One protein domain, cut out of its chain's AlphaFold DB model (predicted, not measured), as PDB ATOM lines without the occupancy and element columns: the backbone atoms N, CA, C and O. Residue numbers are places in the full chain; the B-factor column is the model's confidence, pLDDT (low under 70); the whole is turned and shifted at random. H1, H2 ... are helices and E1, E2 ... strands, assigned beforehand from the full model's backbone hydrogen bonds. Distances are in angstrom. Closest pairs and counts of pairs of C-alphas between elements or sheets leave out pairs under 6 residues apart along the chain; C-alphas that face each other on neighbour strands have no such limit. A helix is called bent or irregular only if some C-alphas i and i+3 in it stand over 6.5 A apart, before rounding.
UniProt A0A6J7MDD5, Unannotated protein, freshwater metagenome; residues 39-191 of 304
ATOM      1  N   VAL A  39      33.185  -4.311  10.561       60.06
ATOM      2  CA  VAL A  39      33.434  -4.092   9.129       60.06
ATOM      3  C   VAL A  39      33.234  -5.397   8.362       60.06
ATOM      4  O   VAL A  39      33.777  -6.443   8.742       60.06
ATOM      5  N   LEU A  40      32.488  -5.326   7.259       67.56
ATOM      6  CA  LEU A  40      32.307  -6.429   6.324       67.56
ATOM      7  C   LEU A  40      33.314  -6.307   5.178       67.56
ATOM      8  O   LEU A  40      33.243  -5.408   4.339       67.56
ATOM      9  N   LEU A  41      34.268  -7.225   5.120       68.06
ATOM     10  CA  LEU A  41      35.253  -7.309   4.050       68.06
ATOM     11  C   LEU A  41      34.721  -8.239   2.968       68.06
ATOM     12  O   LEU A  41      34.266  -9.342   3.244       68.06
ATOM     13  N   ILE A  42      34.775  -7.790   1.724       63.81
ATOM     14  CA  ILE A  42      34.427  -8.610   0.572       63.81
ATOM     15  C   ILE A  42      35.666  -8.650  -0.298       63.81
ATOM     16  O   ILE A  42      36.188  -7.601  -0.663       63.81
ATOM     17  N   THR A  43      36.147  -9.843  -0.617       62.00
ATOM     18  CA  THR A  43      37.361 -10.003  -1.413       62.00
ATOM     19  C   THR A  43      37.037 -10.888  -2.609       62.00
ATOM     20  O   THR A  43      36.673 -12.052  -2.415       62.00
ATOM     21  N   PRO A  44      37.139 -10.374  -3.848       58.28
ATOM     22  CA  PRO A  44      37.151 -11.237  -5.019       58.28
ATOM     23  C   PRO A  44      38.464 -12.029  -5.015       58.28
ATOM     24  O   PRO A  44      39.535 -11.448  -4.837       58.28
ATOM     25  N   GLU A  45      38.404 -13.350  -5.169       55.75
ATOM     26  CA  GLU A  45      39.608 -14.185  -5.166       55.75
ATOM     27  C   GLU A  45      40.273 -14.140  -6.556       55.75
ATOM     28  O   GLU A  45      39.708 -14.656  -7.517       55.75
ATOM     29  N   PRO A  46      41.464 -13.526  -6.713       44.28
ATOM     30  CA  PRO A  46      42.008 -13.179  -8.032       44.28
ATOM     31  C   PRO A  46      42.551 -14.380  -8.825       44.28
ATOM     32  O   PRO A  46      42.864 -14.247 -10.006       44.28
ATOM     33  N   SER A  47      42.705 -15.545  -8.186       44.00
ATOM     34  CA  SER A  47      43.322 -16.742  -8.775       44.00
ATOM     35  C   SER A  47      42.345 -17.872  -9.089       44.00
ATOM     36  O   SER A  47      42.747 -18.875  -9.683       44.00
ATOM     37  N   GLN A  48      41.074 -17.737  -8.716       44.44
ATOM     38  CA  GLN A  48      40.033 -18.662  -9.137       44.44
ATOM     39  C   GLN A  48      39.095 -17.923 -10.081       44.44
ATOM     40  O   GLN A  48      38.743 -16.779  -9.831       44.44
ATOM     41  N   ARG A  49      38.763 -18.575 -11.203       47.69
ATOM     42  CA  ARG A  49      37.766 -18.146 -12.204       47.69
ATOM     43  C   ARG A  49      36.628 -17.371 -11.541       47.69
ATOM     44  O   ARG A  49      36.248 -17.811 -10.466       47.69
ATOM     45  N   ASP A  50      36.113 -16.334 -12.213       54.44
ATOM     46  CA  ASP A  50      34.966 -15.416 -11.967       54.44
ATOM     47  C   ASP A  50      33.701 -15.946 -11.214       54.44
ATOM     48  O   ASP A  50      32.584 -15.483 -11.415       54.44
ATOM     49  N   ASP A  51      33.839 -16.929 -10.336       66.75
ATOM     50  CA  ASP A  51      32.847 -17.900  -9.890       66.75
ATOM     51  C   ASP A  51      32.851 -18.046  -8.360       66.75
ATOM     52  O   ASP A  51      32.067 -18.842  -7.830       66.75
ATOM     53  N   VAL A  52      33.705 -17.314  -7.633       72.38
ATOM     54  CA  VAL A  52      33.783 -17.378  -6.169       72.38
ATOM     55  C   VAL A  52      33.894 -15.983  -5.563       72.38
ATOM     56  O   VAL A  52      34.768 -15.196  -5.916       72.38
ATOM     57  N   LEU A  53      32.996 -15.696  -4.622       77.38
ATOM     58  CA  LEU A  53      32.998 -14.476  -3.828       77.38
ATOM     59  C   LEU A  53      33.161 -14.831  -2.355       77.38
ATOM     60  O   LEU A  53      32.361 -15.605  -1.834       77.38
ATOM     61  N   SER A  54      34.127 -14.222  -1.676       81.31
ATOM     62  CA  SER A  54      34.318 -14.413  -0.239       81.31
ATOM     63  C   SER A  54      33.959 -13.152   0.536       81.31
ATOM     64  O   SER A  54      34.258 -12.030   0.120       81.31
ATOM     65  N   MET A  55      33.299 -13.356   1.668       81.69
ATOM     66  CA  MET A  55      32.870 -12.320   2.591       81.69
ATOM     67  C   MET A  55      33.350 -12.682   3.990       81.69
ATOM     68  O   MET A  55      33.008 -13.741   4.511       81.69
ATOM     69  N   THR A  56      34.129 -11.787   4.576       81.50
ATOM     70  CA  THR A  56      34.800 -11.959   5.858       81.50
ATOM     71  C   THR A  56      34.357 -10.860   6.806       81.50
ATOM     72  O   THR A  56      34.190  -9.706   6.408       81.50
ATOM     73  N   PHE A  57      34.197 -11.189   8.079       76.50
ATOM     74  CA  PHE A  57      33.892 -10.204   9.107       76.50
ATOM     75  C   PHE A  57      35.160  -9.820   9.868       76.50
ATOM     76  O   PHE A  57      35.913 -10.682  10.312       76.50
ATOM     77  N   ALA A  58      35.387  -8.519  10.072       70.62
ATOM     78  CA  ALA A  58      36.532  -8.039  10.854       70.62
ATOM     79  C   ALA A  58      36.473  -8.473  12.332       70.62
ATOM     80  O   ALA A  58      37.490  -8.525  13.023       70.62
ATOM     81  N   SER A  59      35.275  -8.787  12.822       75.38
ATOM     82  CA  SER A  59      35.042  -9.341  14.148       75.38
ATOM     83  C   SER A  59      34.014 -10.466  14.084       75.38
ATOM     84  O   SER A  59      33.238 -10.574  13.135       75.38
ATOM     85  N   ARG A  60      33.994 -11.317  15.111       73.25
ATOM     86  CA  ARG A  60      33.007 -12.390  15.206       73.25
ATOM     87  C   ARG A  60      31.614 -11.804  15.398       73.25
ATOM     88  O   ARG A  60      31.327 -11.231  16.452       73.25
ATOM     89  N   GLN A  61      30.739 -12.027  14.423       79.31
ATOM     90  CA  GLN A  61      29.352 -11.594  14.518       79.31
ATOM     91  C   GLN A  61      28.544 -12.503  15.435       79.31
ATOM     92  O   GLN A  61      28.822 -13.693  15.592       79.31
ATOM     93  N   ARG A  62      27.550 -11.921  16.099       78.50
ATOM     94  CA  ARG A  62      26.765 -12.603  17.124       78.50
ATOM     95  C   ARG A  62      25.304 -12.211  16.990       78.50
ATOM     96  O   ARG A  62      24.941 -11.064  17.233       78.50
ATOM     97  N   CYS A  63      24.469 -13.183  16.658       78.81
ATOM     98  CA  CYS A  63      23.030 -13.081  16.828       78.81
ATOM     99  C   CYS A  63      22.685 -13.593  18.227       78.81
ATOM    100  O   CYS A  63      23.129 -14.675  18.616       78.81
ATOM    101  N   GLN A  64      21.928 -12.817  19.008       71.06
ATOM    102  CA  GLN A  64      21.379 -13.319  20.275       71.06
ATOM    103  C   GLN A  64      20.606 -14.609  19.975       71.06
ATOM    104  O   GLN A  64      19.866 -14.605  19.016       71.06
ATOM    105  N   GLY A  65      20.802 -15.702  20.709       64.38
ATOM    106  CA  GLY A  65      19.881 -16.854  20.703       64.38
ATOM    107  C   GLY A  65      19.027 -16.754  21.967       64.38
ATOM    108  O   GLY A  65      19.472 -16.138  22.929       64.38
ATOM    109  N   ASP A  66      17.800 -17.246  22.076       57.00
ATOM    110  CA  ASP A  66      17.093 -18.293  21.351       57.00
ATOM    111  C   ASP A  66      15.576 -18.144  21.636       57.00
ATOM    112  O   ASP A  66      15.191 -17.499  22.617       57.00
ATOM    113  N   SER A  67      14.708 -18.707  20.796       49.47
ATOM    114  CA  SER A  67      13.297 -18.967  21.124       49.47
ATOM    115  C   SER A  67      12.748 -20.057  20.197       49.47
ATOM    116  O   SER A  67      13.362 -20.389  19.188       49.47
ATOM    117  N   GLU A  68      11.549 -20.578  20.474       51.66
ATOM    118  CA  GLU A  68      10.844 -21.548  19.605       51.66
ATOM    119  C   GLU A  68      10.655 -21.033  18.153       51.66
ATOM    120  O   GLU A  68      10.494 -21.812  17.216       51.66
ATOM    121  N   ALA A  69      10.761 -19.710  17.974       57.03
ATOM    122  CA  ALA A  69      10.715 -18.942  16.729       57.03
ATOM    123  C   ALA A  69      12.049 -18.176  16.482       57.03
ATOM    124  O   ALA A  69      12.064 -17.069  15.939       57.03
ATOM    125  N   GLY A  70      13.150 -18.734  17.001       66.56
ATOM    126  CA  GLY A  70      14.373 -18.065  17.452       66.56
ATOM    127  C   GLY A  70      15.125 -17.204  16.452       66.56
ATOM    128  O   GLY A  70      14.817 -17.124  15.264       66.56
ATOM    129  N   TYR A  71      16.157 -16.536  16.964       75.06
ATOM    130  CA  TYR A  71      17.033 -15.751  16.115       75.06
ATOM    131  C   TYR A  71      17.829 -16.668  15.186       75.06
ATOM    132  O   TYR A  71      18.566 -17.547  15.627       75.06
ATOM    133  N   LEU A  72      17.721 -16.427  13.889       80.81
ATOM    134  CA  LEU A  72      18.513 -17.081  12.860       80.81
ATOM    135  C   LEU A  72      19.449 -16.054  12.242       80.81
ATOM    136  O   LEU A  72      19.235 -14.856  12.377       80.81
ATOM    137  N   TRP A  73      20.467 -16.503  11.518       87.00
ATOM    138  CA  TRP A  73      21.158 -15.620  10.585       87.00
ATOM    139  C   TRP A  73      20.897 -16.058   9.150       87.00
ATOM    140  O   TRP A  73      20.813 -17.255   8.843       87.00
ATOM    141  N   GLN A  74      20.740 -15.077   8.273       87.75
ATOM    142  CA  GLN A  74      20.420 -15.272   6.866       87.75
ATOM    143  C   GLN A  74      21.224 -14.286   6.028       87.75
ATOM    144  O   GLN A  74      21.455 -13.152   6.443       87.75
ATOM    145  N   THR A  75      21.677 -14.725   4.859       91.44
ATOM    146  CA  THR A  75      22.306 -13.827   3.886       91.44
ATOM    147  C   THR A  75      21.251 -13.098   3.071       91.44
ATOM    148  O   THR A  75      20.150 -13.616   2.856       91.44
ATOM    149  N   PHE A  76      21.595 -11.916   2.576       92.88
ATOM    150  CA  PHE A  76      20.735 -11.167   1.674       92.88
ATOM    151  C   PHE A  76      21.531 -10.412   0.611       92.88
ATOM    152  O   PHE A  76      22.692 -10.053   0.800       92.88
ATOM    153  N   LEU A  77      20.844 -10.159  -0.498       93.25
ATOM    154  CA  LEU A  77      21.167  -9.190  -1.524       93.25
ATOM    155  C   LEU A  77      19.887  -8.422  -1.861       93.25
ATOM    156  O   LEU A  77      18.846  -9.032  -2.137       93.25
ATOM    157  N   THR A  78      19.952  -7.097  -1.821       94.50
ATOM    158  CA  THR A  78      18.801  -6.220  -2.049       94.50
ATOM    159  C   THR A  78      19.243  -4.899  -2.688       94.50
ATOM    160  O   THR A  78      20.364  -4.484  -2.421       94.50
ATOM    161  N   PRO A  79      18.443  -4.263  -3.561       94.31
ATOM    162  CA  PRO A  79      18.766  -2.983  -4.168       94.31
ATOM    163  C   PRO A  79      19.126  -1.929  -3.132       94.31
ATOM    164  O   PRO A  79      18.628  -1.968  -2.005       94.31
ATOM    165  N   ILE A  80      19.982  -0.988  -3.520       93.75
ATOM    166  CA  ILE A  80      20.503   0.036  -2.613       93.75
ATOM    167  C   ILE A  80      19.401   0.901  -1.981       93.75
ATOM    168  O   ILE A  80      19.546   1.365  -0.851       93.75
ATOM    169  N   GLU A  81      18.276   1.074  -2.679       92.31
ATOM    170  CA  GLU A  81      17.111   1.816  -2.203       92.31
ATOM    171  C   GLU A  81      16.325   1.114  -1.085       92.31
ATOM    172  O   GLU A  81      15.488   1.748  -0.439       92.31
ATOM    173  N   ASN A  82      16.558  -0.182  -0.854       93.94
ATOM    174  CA  ASN A  82      15.960  -0.892   0.268       93.94
ATOM    175  C   ASN A  82      16.818  -0.726   1.520       93.94
ATOM    176  O   ASN A  82      18.023  -0.961   1.494       93.94
ATOM    177  N   ASP A  83      16.168  -0.422   2.640       93.00
ATOM    178  CA  ASP A  83      16.794  -0.486   3.957       93.00
ATOM    179  C   ASP A  83      16.923  -1.959   4.397       93.00
ATOM    180  O   ASP A  83      15.887  -2.622   4.568       93.00
ATOM    181  N   PRO A  84      18.144  -2.490   4.623       92.81
ATOM    182  CA  PRO A  84      18.338  -3.847   5.124       92.81
ATOM    183  C   PRO A  84      17.590  -4.140   6.431       92.81
ATOM    184  O   PRO A  84      17.151  -5.271   6.637       92.81
ATOM    185  N   ALA A  85      17.384  -3.132   7.290       93.69
ATOM    186  CA  ALA A  85      16.642  -3.278   8.542       93.69
ATOM    187  C   ALA A  85      15.161  -3.627   8.319       93.69
ATOM    188  O   ALA A  85      14.534  -4.259   9.165       93.69
ATOM    189  N   SER A  86      14.602  -3.230   7.173       93.81
ATOM    190  CA  SER A  86      13.192  -3.439   6.826       93.81
ATOM    191  C   SER A  86      12.909  -4.796   6.173       93.81
ATOM    192  O   SER A  86      11.749  -5.139   5.933       93.81
ATOM    193  N   LEU A  87      13.951  -5.579   5.867       94.25
ATOM    194  CA  LEU A  87      13.786  -6.870   5.213       94.25
ATOM    195  C   LEU A  87      13.046  -7.851   6.122       94.25
ATOM    196  O   LEU A  87      13.400  -8.048   7.290       94.25
ATOM    197  N   THR A  88      12.065  -8.524   5.530       93.81
ATOM    198  CA  THR A  88      11.391  -9.680   6.126       93.81
ATOM    199  C   THR A  88      11.861 -10.956   5.442       93.81
ATOM    200  O   THR A  88      12.452 -10.912   4.365       93.81
ATOM    201  N   TYR A  89      11.619 -12.111   6.052       89.25
ATOM    202  CA  TYR A  89      12.074 -13.393   5.532       89.25
ATOM    203  C   TYR A  89      10.947 -14.416   5.523       89.25
ATOM    204  O   TYR A  89      10.184 -14.559   6.475       89.25
ATOM    205  N   SER A  90      10.869 -15.163   4.424       85.25
ATOM    206  CA  SER A  90       9.929 -16.268   4.250       85.25
ATOM    207  C   SER A  90      10.682 -17.476   3.711       85.25
ATOM    208  O   SER A  90      11.442 -17.354   2.751       85.25
ATOM    209  N   LEU A  91      10.530 -18.632   4.366       79.69
ATOM    210  CA  LEU A  91      11.284 -19.859   4.065       79.69
ATOM    211  C   LEU A  91      12.813 -19.656   4.044       79.69
ATOM    212  O   LEU A  91      13.535 -20.347   3.320       79.69
ATOM    213  N   GLY A  92      13.308 -18.706   4.840       76.50
ATOM    214  CA  GLY A  92      14.728 -18.376   4.935       76.50
ATOM    215  C   GLY A  92      15.277 -17.562   3.758       76.50
ATOM    216  O   GLY A  92      16.463 -17.688   3.460       76.50
ATOM    217  N   LEU A  93      14.418 -16.823   3.044       87.19
ATOM    218  CA  LEU A  93      14.787 -15.945   1.930       87.19
ATOM    219  C   LEU A  93      14.296 -14.514   2.178       87.19
ATOM    220  O   LEU A  93      13.144 -14.357   2.598       87.19
ATOM    221  N   PRO A  94      15.116 -13.490   1.875       92.75
ATOM    222  CA  PRO A  94      14.748 -12.098   2.084       92.75
ATOM    223  C   PRO A  94      13.629 -11.660   1.140       92.75
ATOM    224  O   PRO A  94      13.563 -12.047  -0.034       92.75
ATOM    225  N   LYS A  95      12.770 -10.796   1.666       93.81
ATOM    226  CA  LYS A  95      11.667 -10.128   0.991       93.81
ATOM    227  C   LYS A  95      11.805  -8.627   1.212       93.81
ATOM    228  O   LYS A  95      11.855  -8.156   2.346       93.81
ATOM    229  N   GLY A  96      11.846  -7.900   0.105       90.81
ATOM    230  CA  GLY A  96      11.872  -6.443   0.047       90.81
ATOM    231  C   GLY A  96      11.259  -5.964  -1.267       90.81
ATOM    232  O   GLY A  96      10.637  -6.747  -1.991       90.81
ATOM    233  N   ARG A  97      11.410  -4.676  -1.582       91.69
ATOM    234  CA  ARG A  97      10.932  -4.136  -2.862       91.69
ATOM    235  C   ARG A  97      11.913  -4.500  -3.974       91.69
ATOM    236  O   ARG A  97      13.118  -4.536  -3.762       91.69
ATOM    237  N   GLY A  98      11.406  -4.746  -5.178       89.88
ATOM    238  CA  GLY A  98      12.262  -5.102  -6.309       89.88
ATOM    239  C   GLY A  98      12.946  -6.461  -6.127       89.88
ATOM    240  O   GLY A  98      12.357  -7.402  -5.595       89.88
ATOM    241  N   PHE A  99      14.175  -6.581  -6.627       90.56
ATOM    242  CA  PHE A  99      14.929  -7.831  -6.572       90.56
ATOM    243  C   PHE A  99      15.408  -8.111  -5.141       90.56
ATOM    244  O   PHE A  99      16.179  -7.341  -4.602       90.56
ATOM    245  N   THR A 100      15.041  -9.228  -4.518       92.56
ATOM    246  CA  THR A 100      15.693  -9.664  -3.270       92.56
ATOM    247  C   THR A 100      16.018 -11.140  -3.329       92.56
ATOM    248  O   THR A 100      15.191 -11.951  -3.747       92.56
ATOM    249  N   SER A 101      17.221 -11.508  -2.899       91.62
ATOM    250  CA  SER A 101      17.659 -12.903  -2.889       91.62
ATOM    251  C   SER A 101      18.573 -13.187  -1.707       91.62
ATOM    252  O   SER A 101      19.283 -12.305  -1.242       91.62
ATOM    253  N   GLY A 102      18.572 -14.431  -1.229       90.94
ATOM    254  CA  GLY A 102      19.662 -14.916  -0.386       90.94
ATOM    255  C   GLY A 102      20.935 -15.115  -1.214       90.94
ATOM    256  O   GLY A 102      20.914 -15.013  -2.445       90.94
ATOM    257  N   LEU A 103      22.036 -15.455  -0.554       88.69
ATOM    258  CA  LEU A 103      23.265 -15.867  -1.229       88.69
ATOM    259  C   LEU A 103      23.380 -17.393  -1.229       88.69
ATOM    260  O   LEU A 103      22.862 -18.076  -0.338       88.69
ATOM    261  N   ARG A 104      24.046 -17.939  -2.249       87.62
ATOM    262  CA  ARG A 104      24.272 -19.381  -2.402       87.62
ATOM    263  C   ARG A 104      25.750 -19.709  -2.307       87.62
ATOM    264  O   ARG A 104      26.581 -18.961  -2.816       87.62
ATOM    265  N   ASP A 105      26.061 -20.835  -1.683       86.94
ATOM    266  CA  ASP A 105      27.427 -21.346  -1.622       86.94
ATOM    267  C   ASP A 105      27.865 -21.953  -2.964       86.94
ATOM    268  O   ASP A 105      27.110 -22.013  -3.941       86.94
ATOM    269  N   THR A 106      29.098 -22.448  -3.005       84.31
ATOM    270  CA  THR A 106      29.678 -23.140  -4.165       84.31
ATOM    271  C   THR A 106      28.930 -24.424  -4.550       84.31
ATOM    272  O   THR A 106      29.012 -24.847  -5.703       84.31
ATOM    273  N   THR A 107      28.132 -25.000  -3.642       86.62
ATOM    274  CA  THR A 107      27.257 -26.163  -3.886       86.62
ATOM    275  C   THR A 107      25.849 -25.785  -4.361       86.62
ATOM    276  O   THR A 107      25.011 -26.663  -4.541       86.62
ATOM    277  N   GLN A 108      25.583 -24.492  -4.596       83.88
ATOM    278  CA  GLN A 108      24.268 -23.932  -4.950       83.88
ATOM    279  C   GLN A 108      23.213 -24.009  -3.834       83.88
ATOM    280  O   GLN A 108      22.026 -23.779  -4.087       83.88
ATOM    281  N   SER A 109      23.636 -24.262  -2.597       86.50
ATOM    282  CA  SER A 109      22.771 -24.276  -1.421       86.50
ATOM    283  C   SER A 109      22.664 -22.881  -0.810       86.50
ATOM    284  O   SER A 109      23.644 -22.140  -0.745       86.50
ATOM    285  N   TRP A 110      21.478 -22.515  -0.317       86.25
ATOM    286  CA  TRP A 110      21.283 -21.240   0.377       86.25
ATOM    287  C   TRP A 110      22.162 -21.146   1.627       86.25
ATOM    288  O   TRP A 110      22.189 -22.054   2.461       86.25
ATOM    289  N   VAL A 111      22.858 -20.022   1.774       86.62
ATOM    290  CA  VAL A 111      23.717 -19.746   2.926       86.62
ATOM    291  C   VAL A 111      22.881 -19.098   4.023       86.62
ATOM    292  O   VAL A 111      22.596 -17.900   4.003       86.62
ATOM    293  N   ARG A 112      22.453 -19.931   4.967       82.94
ATOM    294  CA  ARG A 112      21.647 -19.560   6.132       82.94
ATOM    295  C   ARG A 112      21.923 -20.520   7.277       82.94
ATOM    296  O   ARG A 112      22.307 -21.657   7.006       82.94
ATOM    297  N   ASN A 113      21.690 -20.056   8.505       74.75
ATOM    298  CA  ASN A 113      21.713 -20.796   9.770       74.75
ATOM    299  C   ASN A 113      22.261 -22.239   9.687       74.75
ATOM    300  O   ASN A 113      21.508 -23.210   9.735       74.75
ATOM    301  N   ARG A 114      23.586 -22.377   9.544       63.66
ATOM    302  CA  ARG A 114      24.268 -23.681   9.450       63.66
ATOM    303  C   ARG A 114      24.555 -24.311  10.810       63.66
ATOM    304  O   ARG A 114      25.409 -25.186  10.884       63.66
ATOM    305  N   ASN A 115      23.912 -23.847  11.881       57.97
ATOM    306  CA  ASN A 115      24.221 -24.314  13.222       57.97
ATOM    307  C   ASN A 115      23.278 -25.472  13.600       57.97
ATOM    308  O   ASN A 115      22.094 -25.232  13.823       57.97
ATOM    309  N   PRO A 116      23.751 -26.731  13.632       52.50
ATOM    310  CA  PRO A 116      22.874 -27.899  13.684       52.50
ATOM    311  C   PRO A 116      22.333 -28.234  15.084       52.50
ATOM    312  O   PRO A 116      21.689 -29.269  15.229       52.50
ATOM    313  N   GLY A 117      22.611 -27.436  16.124       53.53
ATOM    314  CA  GLY A 117      22.448 -27.922  17.499       53.53
ATOM    315  C   GLY A 117      22.156 -26.907  18.596       53.53
ATOM    316  O   GLY A 117      22.434 -27.226  19.746       53.53
ATOM    317  N   LEU A 118      21.627 -25.718  18.298       54.50
ATOM    318  CA  LEU A 118      21.249 -24.775  19.356       54.50
ATOM    319  C   LEU A 118      19.753 -24.464  19.289       54.50
ATOM    320  O   LEU A 118      19.261 -23.968  18.283       54.50
ATOM    321  N   THR A 119      19.076 -24.815  20.377       54.28
ATOM    322  CA  THR A 119      17.686 -24.484  20.721       54.28
ATOM    323  C   THR A 119      17.626 -23.566  21.939       54.28
ATOM    324  O   THR A 119      16.561 -23.462  22.510       54.28
ATOM    325  N   ASP A 120      18.759 -22.953  22.327       55.88
ATOM    326  CA  ASP A 120      19.181 -22.429  23.646       55.88
ATOM    327  C   ASP A 120      20.269 -21.323  23.551       55.88
ATOM    328  O   ASP A 120      20.656 -20.729  24.559       55.88
ATOM    329  N   GLY A 121      20.881 -21.093  22.380       58.78
ATOM    330  CA  GLY A 121      22.249 -20.559  22.323       58.78
ATOM    331  C   GLY A 121      22.492 -19.476  21.280       58.78
ATOM    332  O   GLY A 121      21.961 -19.522  20.177       58.78
ATOM    333  N   GLN A 122      23.360 -18.518  21.627       67.75
ATOM    334  CA  GLN A 122      23.878 -17.496  20.713       67.75
ATOM    335  C   GLN A 122      24.276 -18.099  19.361       67.75
ATOM    336  O   GLN A 122      25.125 -18.991  19.296       67.75
ATOM    337  N   VAL A 123      23.697 -17.578  18.278       71.25
ATOM    338  CA  VAL A 123      24.013 -18.031  16.923       71.25
ATOM    339  C   VAL A 123      25.129 -17.160  16.364       71.25
ATOM    340  O   VAL A 123      25.014 -15.938  16.283       71.25
ATOM    341  N   ILE A 124      26.234 -17.795  15.991       74.69
ATOM    342  CA  ILE A 124      27.428 -17.130  15.470       74.69
ATOM    343  C   ILE A 124      27.486 -17.425  13.967       74.69
ATOM    344  O   ILE A 124      27.669 -18.590  13.596       74.69
ATOM    345  N   PRO A 125      27.280 -16.425  13.089       73.06
ATOM    346  CA  PRO A 125      27.616 -16.564  11.680       73.06
ATOM    347  C   PRO A 125      29.099 -16.936  11.529       73.06
ATOM    348  O   PRO A 125      29.913 -16.485  12.337       73.06
ATOM    349  N   PRO A 126      29.470 -17.746  10.524       75.19
ATOM    350  CA  PRO A 126      30.871 -17.991  10.210       75.19
ATOM    351  C   PRO A 126      31.632 -16.680   9.990       75.19
ATOM    352  O   PRO A 126      31.090 -15.754   9.384       75.19
ATOM    353  N   ASP A 127      32.882 -16.633  10.453       79.00
ATOM    354  CA  ASP A 127      33.760 -15.470  10.266       79.00
ATOM    355  C   ASP A 127      34.084 -15.251   8.772       79.00
ATOM    356  O   ASP A 127      34.283 -14.113   8.352       79.00
ATOM    357  N   ASP A 128      34.024 -16.326   7.972       81.75
ATOM    358  CA  ASP A 128      34.184 -16.337   6.518       81.75
ATOM    359  C   ASP A 128      33.028 -17.078   5.831       81.75
ATOM    360  O   ASP A 128      32.644 -18.189   6.216       81.75
ATOM    361  N   LEU A 129      32.493 -16.485   4.767       82.69
ATOM    362  CA  LEU A 129      31.461 -17.058   3.911       82.69
ATOM    363  C   LEU A 129      31.906 -17.018   2.452       82.69
ATOM    364  O   LEU A 129      32.263 -15.966   1.932       82.69
ATOM    365  N   THR A 130      31.823 -18.164   1.783       84.44
ATOM    366  CA  THR A 130      32.171 -18.305   0.366       84.44
ATOM    367  C   THR A 130      30.920 -18.576  -0.460       84.44
ATOM    368  O   THR A 130      30.138 -19.487  -0.165       84.44
ATOM    369  N   PHE A 131      30.744 -17.803  -1.523       84.38
ATOM    370  CA  PHE A 131      29.582 -17.817  -2.399       84.38
ATOM    371  C   PHE A 131      29.960 -18.193  -3.820       84.38
ATOM    372  O   PHE A 131      31.060 -17.906  -4.284       84.38
ATOM    373  N   SER A 132      29.014 -18.793  -4.536       80.81
ATOM    374  CA  SER A 132      29.178 -19.027  -5.965       80.81
ATOM    375  C   SER A 132      28.899 -17.752  -6.763       80.81
ATOM    376  O   SER A 132      27.807 -17.204  -6.682       80.81
ATOM    377  N   GLY A 133      29.829 -17.354  -7.623       70.12
ATOM    378  CA  GLY A 133      29.669 -16.335  -8.666       70.12
ATOM    379  C   GLY A 133      28.493 -16.633  -9.604       70.12
ATOM    380  O   GLY A 133      27.768 -15.725 -10.000       70.12
ATOM    381  N   LYS A 134      28.167 -17.916  -9.835       69.25
ATOM    382  CA  LYS A 134      26.957 -18.314 -10.579       69.25
ATOM    383  C   LYS A 134      25.657 -17.858  -9.919       69.25
ATOM    384  O   LYS A 134      24.662 -17.695 -10.621       69.25
ATOM    385  N   ALA A 135      25.656 -17.634  -8.602       68.50
ATOM    386  CA  ALA A 135      24.501 -17.075  -7.904       68.50
ATOM    387  C   ALA A 135      24.170 -15.652  -8.387       68.50
ATOM    388  O   ALA A 135      23.032 -15.216  -8.232       68.50
ATOM    389  N   PHE A 136      25.133 -14.965  -9.011       73.19
ATOM    390  CA  PHE A 136      25.003 -13.590  -9.477       73.19
ATOM    391  C   PHE A 136      24.580 -13.464 -10.950       73.19
ATOM    392  O   PHE A 136      24.125 -12.401 -11.354       73.19
ATOM    393  N   ASN A 137      24.613 -14.546 -11.740       69.00
ATOM    394  CA  ASN A 137      24.314 -14.520 -13.184       69.00
ATOM    395  C   ASN A 137      22.882 -14.086 -13.544       69.00
ATOM    396  O   ASN A 137      22.639 -13.643 -14.663       69.00
ATOM    397  N   ALA A 138      21.932 -14.236 -12.619       75.19
ATOM    398  CA  ALA A 138      20.531 -13.859 -12.818       75.19
ATOM    399  C   ALA A 138      20.165 -12.522 -12.152       75.19
ATOM    400  O   ALA A 138      18.988 -12.167 -12.091       75.19
ATOM    401  N   ILE A 139      21.152 -11.808 -11.607       83.69
ATOM    402  CA  ILE A 139      20.921 -10.574 -10.864       83.69
ATOM    403  C   ILE A 139      20.973  -9.407 -11.849       83.69
ATOM    404  O   ILE A 139      21.940  -9.303 -12.610       83.69
ATOM    405  N   PRO A 140      19.939  -8.546 -11.887       87.81
ATOM    406  CA  PRO A 140      19.976  -7.350 -12.713       87.81
ATOM    407  C   PRO A 140      21.211  -6.500 -12.401       87.81
ATOM    408  O   PRO A 140      21.694  -6.470 -11.271       87.81
ATOM    409  N   ALA A 141      21.733  -5.802 -13.409       87.12
ATOM    410  CA  ALA A 141      22.792  -4.833 -13.164       87.12
ATOM    411  C   ALA A 141      22.249  -3.673 -12.312       87.12
ATOM    412  O   ALA A 141      21.123  -3.219 -12.532       87.12
ATOM    413  N   GLY A 142      23.045  -3.193 -11.360       89.75
ATOM    414  CA  GLY A 142      22.645  -2.141 -10.430       89.75
ATOM    415  C   GLY A 142      23.492  -2.107  -9.161       89.75
ATOM    416  O   GLY A 142      24.463  -2.850  -9.019       89.75
ATOM    417  N   GLU A 143      23.104  -1.238  -8.234       92.12
ATOM    418  CA  GLU A 143      23.715  -1.113  -6.911       92.12
ATOM    419  C   GLU A 143      22.884  -1.866  -5.870       92.12
ATOM    420  O   GLU A 143      21.653  -1.801  -5.863       92.12
ATOM    421  N   TYR A 144      23.568  -2.587  -4.987       92.25
ATOM    422  CA  TYR A 144      22.950  -3.494  -4.030       92.25
ATOM    423  C   TYR A 144      23.617  -3.402  -2.661       92.25
ATOM    424  O   TYR A 144      24.829  -3.236  -2.550       92.25
ATOM    425  N   TRP A 145      22.832  -3.622  -1.614       93.06
ATOM    426  CA  TRP A 145      23.315  -4.089  -0.326       93.06
ATOM    427  C   TRP A 145      23.465  -5.606  -0.345       93.06
ATOM    428  O   TRP A 145      22.513  -6.323  -0.661       93.06
ATOM    429  N   ILE A 146      24.636  -6.092   0.053       91.38
ATOM    430  CA  ILE A 146      24.923  -7.505   0.309       91.38
ATOM    431  C   ILE A 146      25.321  -7.677   1.774       91.38
ATOM    432  O   ILE A 146      26.031  -6.834   2.324       91.38
ATOM    433  N   GLY A 147      24.879  -8.750   2.429       91.31
ATOM    434  CA  GLY A 147      25.221  -8.927   3.835       91.31
ATOM    435  C   GLY A 147      24.624 -10.140   4.528       91.31
ATOM    436  O   GLY A 147      24.080 -11.057   3.905       91.31
ATOM    437  N   VAL A 148      24.740 -10.119   5.856       90.06
ATOM    438  CA  VAL A 148      24.128 -11.076   6.783       90.06
ATOM    439  C   VAL A 148      23.232 -10.327   7.756       90.06
ATOM    440  O   VAL A 148      23.618  -9.302   8.310       90.06
ATOM    441  N   ALA A 149      22.042 -10.862   7.988       90.62
ATOM    442  CA  ALA A 149      21.090 -10.367   8.965       90.62
ATOM    443  C   ALA A 149      20.833 -11.425  10.037       90.62
ATOM    444  O   ALA A 149      20.618 -12.591   9.712       90.62
ATOM    445  N   CYS A 150      20.793 -11.006  11.298       88.44
ATOM    446  CA  CYS A 150      20.100 -11.717  12.359       88.44
ATOM    447  C   CYS A 150      18.603 -11.460  12.227       88.44
ATOM    448  O   CYS A 150      18.159 -10.309  12.198       88.44
ATOM    449  N   THR A 151      17.813 -12.518  12.198       87.56
ATOM    450  CA  THR A 151      16.379 -12.453  11.959       87.56
ATOM    451  C   THR A 151      15.617 -13.159  13.061       87.56
ATOM    452  O   THR A 151      16.109 -14.144  13.587       87.56
ATOM    453  N   LYS A 152      14.433 -12.670  13.425       85.38
ATOM    454  CA  LYS A 152      13.588 -13.255  14.471       85.38
ATOM    455  C   LYS A 152      12.150 -13.312  13.993       85.38
ATOM    456  O   LYS A 152      11.682 -12.354  13.379       85.38
ATOM    457  N   GLN A 153      11.459 -14.405  14.274       85.31
ATOM    458  CA  GLN A 153      10.040 -14.513  13.975       85.31
ATOM    459  C   GLN A 153       9.191 -13.843  15.069       85.31
ATOM    460  O   GLN A 153       9.463 -13.986  16.263       85.31
ATOM    461  N   ASP A 154       8.214 -13.040  14.646       84.06
ATOM    462  CA  ASP A 154       7.237 -12.385  15.518       84.06
ATOM    463  C   ASP A 154       6.090 -13.334  15.912       84.06
ATOM    464  O   ASP A 154       6.074 -14.516  15.551       84.06
ATOM    465  N   ALA A 155       5.134 -12.827  16.695       82.94
ATOM    466  CA  ALA A 155       3.990 -13.612  17.160       82.94
ATOM    467  C   ALA A 155       3.047 -14.019  16.010       82.94
ATOM    468  O   ALA A 155       2.312 -15.000  16.123       82.94
ATOM    469  N   GLU A 156       3.086 -13.281  14.904       84.25
ATOM    470  CA  GLU A 156       2.307 -13.482  13.687       84.25
ATOM    471  C   GLU A 156       2.970 -14.472  12.712       84.25
ATOM    472  O   GLU A 156       2.378 -14.841  11.695       84.25
ATOM    473  N   GLY A 157       4.183 -14.939  13.018       79.62
ATOM    474  CA  GLY A 157       4.924 -15.886  12.194       79.62
ATOM    475  C   GLY A 157       5.742 -15.239  11.069       79.62
ATOM    476  O   GLY A 157       6.303 -15.958  10.236       79.62
ATOM    477  N   VAL A 158       5.869 -13.914  11.037       85.62
ATOM    478  CA  VAL A 158       6.715 -13.178  10.091       85.62
ATOM    479  C   VAL A 158       8.122 -13.042  10.663       85.62
ATOM    480  O   VAL A 158       8.319 -12.671  11.814       85.62
ATOM    481  N   THR A 159       9.136 -13.361   9.860       88.00
ATOM    482  CA  THR A 159      10.539 -13.245  10.279       88.00
ATOM    483  C   THR A 159      11.102 -11.884   9.889       88.00
ATOM    484  O   THR A 159      11.157 -11.569   8.704       88.00
ATOM    485  N   HIS A 160      11.547 -11.093  10.861       89.81
ATOM    486  CA  HIS A 160      12.056  -9.728  10.671       89.81
ATOM    487  C   HIS A 160      13.556  -9.644  10.900       89.81
ATOM    488  O   HIS A 160      14.098 -10.387  11.718       89.81
ATOM    489  N   THR A 161      14.220  -8.705  10.229       91.25
ATOM    490  CA  THR A 161      15.596  -8.317  10.566       91.25
ATOM    491  C   THR A 161      15.632  -7.650  11.938       91.25
ATOM    492  O   THR A 161      14.831  -6.774  12.241       91.25
ATOM    493  N   THR A 162      16.581  -8.057  12.772       88.00
ATOM    494  CA  THR A 162      16.802  -7.488  14.116       88.00
ATOM    495  C   THR A 162      18.170  -6.831  14.236       88.00
ATOM    496  O   THR A 162      18.313  -5.807  14.893       88.00
ATOM    497  N   ARG A 163      19.166  -7.399  13.556       88.56
ATOM    498  CA  ARG A 163      20.524  -6.875  13.425       88.56
ATOM    499  C   ARG A 163      21.053  -7.255  12.052       88.56
ATOM    500  O   ARG A 163      20.670  -8.301  11.537       88.56
ATOM    501  N   PHE A 164      21.912  -6.447  11.453       90.50
ATOM    502  CA  PHE A 164      22.537  -6.799  10.183       90.50
ATOM    503  C   PHE A 164      23.940  -6.222  10.053       90.50
ATOM    504  O   PHE A 164      24.327  -5.315  10.788       90.50
ATOM    505  N   TRP A 165      24.669  -6.780   9.094       90.25
ATOM    506  CA  TRP A 165      25.983  -6.357   8.640       90.25
ATOM    507  C   TRP A 165      25.956  -6.370   7.127       90.25
ATOM    508  O   TRP A 165      25.767  -7.433   6.527       90.25
ATOM    509  N   ALA A 166      26.086  -5.195   6.527       90.38
ATOM    510  CA  ALA A 166      25.916  -5.022   5.097       90.38
ATOM    511  C   ALA A 166      27.034  -4.184   4.495       90.38
ATOM    512  O   ALA A 166      27.601  -3.304   5.141       90.38
ATOM    513  N   ARG A 167      27.277  -4.423   3.210       87.75
ATOM    514  CA  ARG A 167      28.156  -3.618   2.376       87.75
ATOM    515  C   ARG A 167      27.486  -3.329   1.046       87.75
ATOM    516  O   ARG A 167      26.703  -4.138   0.552       87.75
ATOM    517  N   GLN A 168      27.798  -2.175   0.470       89.69
ATOM    518  CA  GLN A 168      27.329  -1.830  -0.866       89.69
ATOM    519  C   GLN A 168      28.230  -2.463  -1.925       89.69
ATOM    520  O   GLN A 168      29.460  -2.435  -1.817       89.69
ATOM    521  N   VAL A 169      27.607  -3.003  -2.962       86.00
ATOM    522  CA  VAL A 169      28.267  -3.566  -4.137       86.00
ATOM    523  C   VAL A 169      27.572  -3.084  -5.402       86.00
ATOM    524  O   VAL A 169      26.353  -2.925  -5.436       86.00
ATOM    525  N   ALA A 170      28.348  -2.878  -6.459       86.88
ATOM    526  CA  ALA A 170      27.831  -2.648  -7.797       86.88
ATOM    527  C   ALA A 170      27.935  -3.950  -8.591       86.88
ATOM    528  O   ALA A 170      29.015  -4.533  -8.717       86.88
ATOM    529  N   ILE A 171      26.810  -4.407  -9.129       84.12
ATOM    530  CA  ILE A 171      26.739  -5.562 -10.017       84.12
ATOM    531  C   ILE A 171      26.628  -5.038 -11.441       84.12
ATOM    532  O   ILE A 171      25.680  -4.342 -11.797       84.12
ATOM    533  N   SER A 172      27.597  -5.405 -12.271       80.25
ATOM    534  CA  SER A 172      27.572  -5.132 -13.701       80.25
ATOM    535  C   SER A 172      27.472  -6.447 -14.468       80.25
ATOM    536  O   SER A 172      28.214  -7.398 -14.221       80.25
ATOM    537  N   SER A 173      26.521  -6.503 -15.397       64.69
ATOM    538  CA  SER A 173      26.370  -7.611 -16.339       64.69
ATOM    539  C   SER A 173      26.712  -7.088 -17.732       64.69
ATOM    540  O   SER A 173      25.853  -6.508 -18.402       64.69
ATOM    541  N   PRO A 174      27.979  -7.184 -18.169       54.91
ATOM    542  CA  PRO A 174      28.299  -6.900 -19.553       54.91
ATOM    543  C   PRO A 174      27.609  -7.946 -20.430       54.91
ATOM    544  O   PRO A 174      27.692  -9.145 -20.160       54.91
ATOM    545  N   ALA A 175      26.923  -7.493 -21.481       43.59
ATOM    546  CA  ALA A 175      26.238  -8.373 -22.421       43.59
ATOM    547  C   ALA A 175      27.175  -9.521 -22.859       43.59
ATOM    548  O   ALA A 175      28.244  -9.275 -23.419       43.59
ATOM    549  N   ASN A 176      26.773 -10.767 -22.580       45.53
ATOM    550  CA  ASN A 176      27.490 -12.017 -22.879       45.53
ATOM    551  C   ASN A 176      28.781 -12.320 -22.083       45.53
ATOM    552  O   ASN A 176      29.634 -13.054 -22.588       45.53
ATOM    553  N   ARG A 177      28.952 -11.823 -20.851       52.22
ATOM    554  CA  ARG A 177      30.110 -12.173 -19.998       52.22
ATOM    555  C   ARG A 177      29.739 -12.479 -18.543       52.22
ATOM    556  O   ARG A 177      28.619 -12.212 -18.118       52.22
ATOM    557  N   SER A 178      30.698 -13.070 -17.818       54.59
ATOM    558  CA  SER A 178      30.681 -13.287 -16.366       54.59
ATOM    559  C   SER A 178      30.218 -12.018 -15.641       54.59
ATOM    560  O   SER A 178      30.592 -10.912 -16.035       54.59
ATOM    561  N   VAL A 179      29.397 -12.161 -14.601       57.53
ATOM    562  CA  VAL A 179      28.951 -11.019 -13.794       57.53
ATOM    563  C   VAL A 179      30.128 -10.465 -13.003       57.53
ATOM    564  O   VAL A 179      30.781 -11.198 -12.265       57.53
ATOM    565  N   PHE A 180      30.382  -9.162 -13.141       59.72
ATOM    566  CA  PHE A 180      31.417  -8.476 -12.375       59.72
ATOM    567  C   PHE A 180      30.770  -7.750 -11.209       59.72
ATOM    568  O   PHE A 180      29.941  -6.854 -11.399       59.72
ATOM    569  N   MET A 181      31.176  -8.128 -10.002       66.81
ATOM    570  CA  MET A 181      30.837  -7.397  -8.795       66.81
ATOM    571  C   MET A 181      32.020  -6.514  -8.409       66.81
ATOM    572  O   MET A 181      33.118  -7.012  -8.168       66.81
ATOM    573  N   SER A 182      31.788  -5.208  -8.353       67.88
ATOM    574  CA  SER A 182      32.756  -4.250  -7.832       67.88
ATOM    575  C   SER A 182      32.312  -3.799  -6.457       67.88
ATOM    576  O   SER A 182      31.125  -3.567  -6.211       67.88
ATOM    577  N   LEU A 183      33.276  -3.624  -5.562       69.69
ATOM    578  CA  LEU A 183      33.026  -2.825  -4.374       69.69
ATOM    579  C   LEU A 183      32.864  -1.382  -4.834       69.69
ATOM    580  O   LEU A 183      33.643  -0.907  -5.661       69.69
ATOM    581  N   LEU A 184      31.827  -0.714  -4.338       67.56
ATOM    582  CA  LEU A 184      31.727   0.732  -4.480       67.56
ATOM    583  C   LEU A 184      32.845   1.344  -3.626       67.56
ATOM    584  O   LEU A 184      33.050   0.905  -2.489       67.56
ATOM    585  N   ASP A 185      33.611   2.278  -4.201       49.69
ATOM    586  CA  ASP A 185      34.719   2.946  -3.517       49.69
ATOM    587  C   ASP A 185      34.163   3.682  -2.292       49.69
ATOM    588  O   ASP A 185      33.553   4.743  -2.387       49.69
ATOM    589  N   GLN A 186      34.367   3.037  -1.140       53.91
ATOM    590  CA  GLN A 186      34.028   3.470   0.212       53.91
ATOM    591  C   GLN A 186      32.518   3.590   0.535       53.91
ATOM    592  O   GLN A 186      31.955   4.682   0.492       53.91
ATOM    593  N   PRO A 187      31.852   2.504   0.976       49.50
ATOM    594  CA  PRO A 187      30.524   2.605   1.565       49.50
ATOM    595  C   PRO A 187      30.598   2.781   3.086       49.50
ATOM    596  O   PRO A 187      31.509   2.280   3.745       49.50
ATOM    597  N   ALA A 188      29.601   3.463   3.651       50.00
ATOM    598  CA  ALA A 188      29.324   3.390   5.078       50.00
ATOM    599  C   ALA A 188      29.002   1.930   5.427       50.00
ATOM    600  O   ALA A 188      27.978   1.402   4.983       50.00
ATOM    601  N   ASP A 189      29.880   1.268   6.185       56.00
ATOM    602  CA  ASP A 189      29.528   0.011   6.836       56.00
ATOM    603  C   ASP A 189      28.305   0.292   7.705       56.00
ATOM    604  O   ASP A 189      28.346   1.096   8.638       56.00
ATOM    605  N   THR A 190      27.181  -0.320   7.346       59.31
ATOM    606  CA  THR A 190      25.959  -0.191   8.128       59.31
ATOM    607  C   THR A 190      25.814  -1.451   8.954       59.31
ATOM    608  O   THR A 190      25.567  -2.550   8.451       59.31
ATOM    609  N   SER A 191      26.010  -1.280  10.257       63.84
ATOM    610  CA  SER A 191      25.613  -2.258  11.254       63.84
ATOM    611  C   SER A 191      24.568  -1.628  12.152       63.84
ATOM    612  O   SER A 191      24.805  -0.560  12.718       63.84
TER     613      SER A 191
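AT A GLANCE: This is residues 39 to 191 of the 304 residues of the protein "Unannotated protein" of freshwater metagenome (UniProt A0A6J7MDD5). Two sheets lie partly face to face as a sandwich, their strands crossed at 48 degrees: a large, strongly twisted sheet built on the long bent strands E7 and E8, and a small sheet of three short strands, E1, E2 and E6. E3 runs beside E7, the small hairpin of E4 and E5 joins one end of E8, E9 joins its other end, and the one-turn helix H1 grazes both sheets. The printed part has 153 residues, with nine named strands and one named helix in the order E1 E2 E3 E4 E5 E6 H1 E7 E8 E9; the class is mostly strand, though under half of the residues are in named elements. The large sheet is branched and its neighbour pairs are antiparallel; the small one has the order E1 - E2 - E6, all antiparallel. The whole is compact, with a radius of gyration of the C-alphas of 15.1 A, and only just elongated, with spans of 46 by 31 by 29 A.

IN THESE COORDINATES: In the large sheet, E8, residues 159 to 172, is the longest strand, 30.5 A from C-alpha 159 at (10.539, -13.245, 10.279) to C-alpha 172 at (27.572, -5.132, -13.701). It bends by 95 degrees at residue 163. E7, residues 142 to 153, is 30.1 A long and bends by 68 degrees at residue 150. E3, residues 72 to 79, is 22.1 A long. E4, residues 88 to 90, and E5, residues 93 to 95, are short, and E9, residues 180 to 183, ends at C-alpha 183 at (33.026, -2.825, -4.374). In the small sheet, E1, residues 40 to 44, begins at C-alpha 40 at (32.307, -6.429, 6.324); E2, residues 52 to 57, is 16.9 A long, and E6 is residues 128 to 132. H1, residues 133 to 136, follows E6 directly.

HOW THE PARTS SIT: E7, E8 and E9 form a meander, each strand the antiparallel neighbour of the one before. E7 and E8 are a hairpin, with N 146 and O 167 2.9 A apart, within hydrogen-bond range. E3 lies on one side of E7 and E8 on the other side; N 76 of E3 and O 147 of E7 are 2.9 A apart. E8 has staggered pairing: on one side of it are E4, beside residues 159 to 160, and E9, beside residues 169 to 172. N 89 and O 159 are 2.7 A apart between E4 and E8, and N 170 and O 182 are 2.9 A apart between E8 and E9. E4 and E5 are a hairpin, with N 95 and O 88 at 2.7 A. In the small sheet E2 is the inner strand. N 41 of E1 and O 56 of E2 are 2.8 A apart, and N 131 of E6 and O 53 of E2 2.7 A. Between the two sheets, the parts that face each other are 9.4 A centre to centre and their best planes 11 degrees apart. The closest C-alphas of E1 and E8 are those of Leu 40 and Arg 167, 6.4 A apart. E6 is apart from E7 and E8. H1 only grazes each sheet, with its residues 133 to 136; it is too short for any O i to N i+4 pair, and its one O i to N i+3 pair is within range.

THE WHOLE: The two C-alphas farthest apart are those of Asp 120 and Ala 175, 48.7 A. The printed part has no cut. The links E2 to E3, with 14 residues, and E5 to E6, with 32, are long. Residues 190 to 191 pair with residues 165 to 166 of E8, antiparallel. The mean pLDDT of the printed part is 76.5, and 50 residues are under 70, among them 39 to 51, 114 to 122 and 173 to 191.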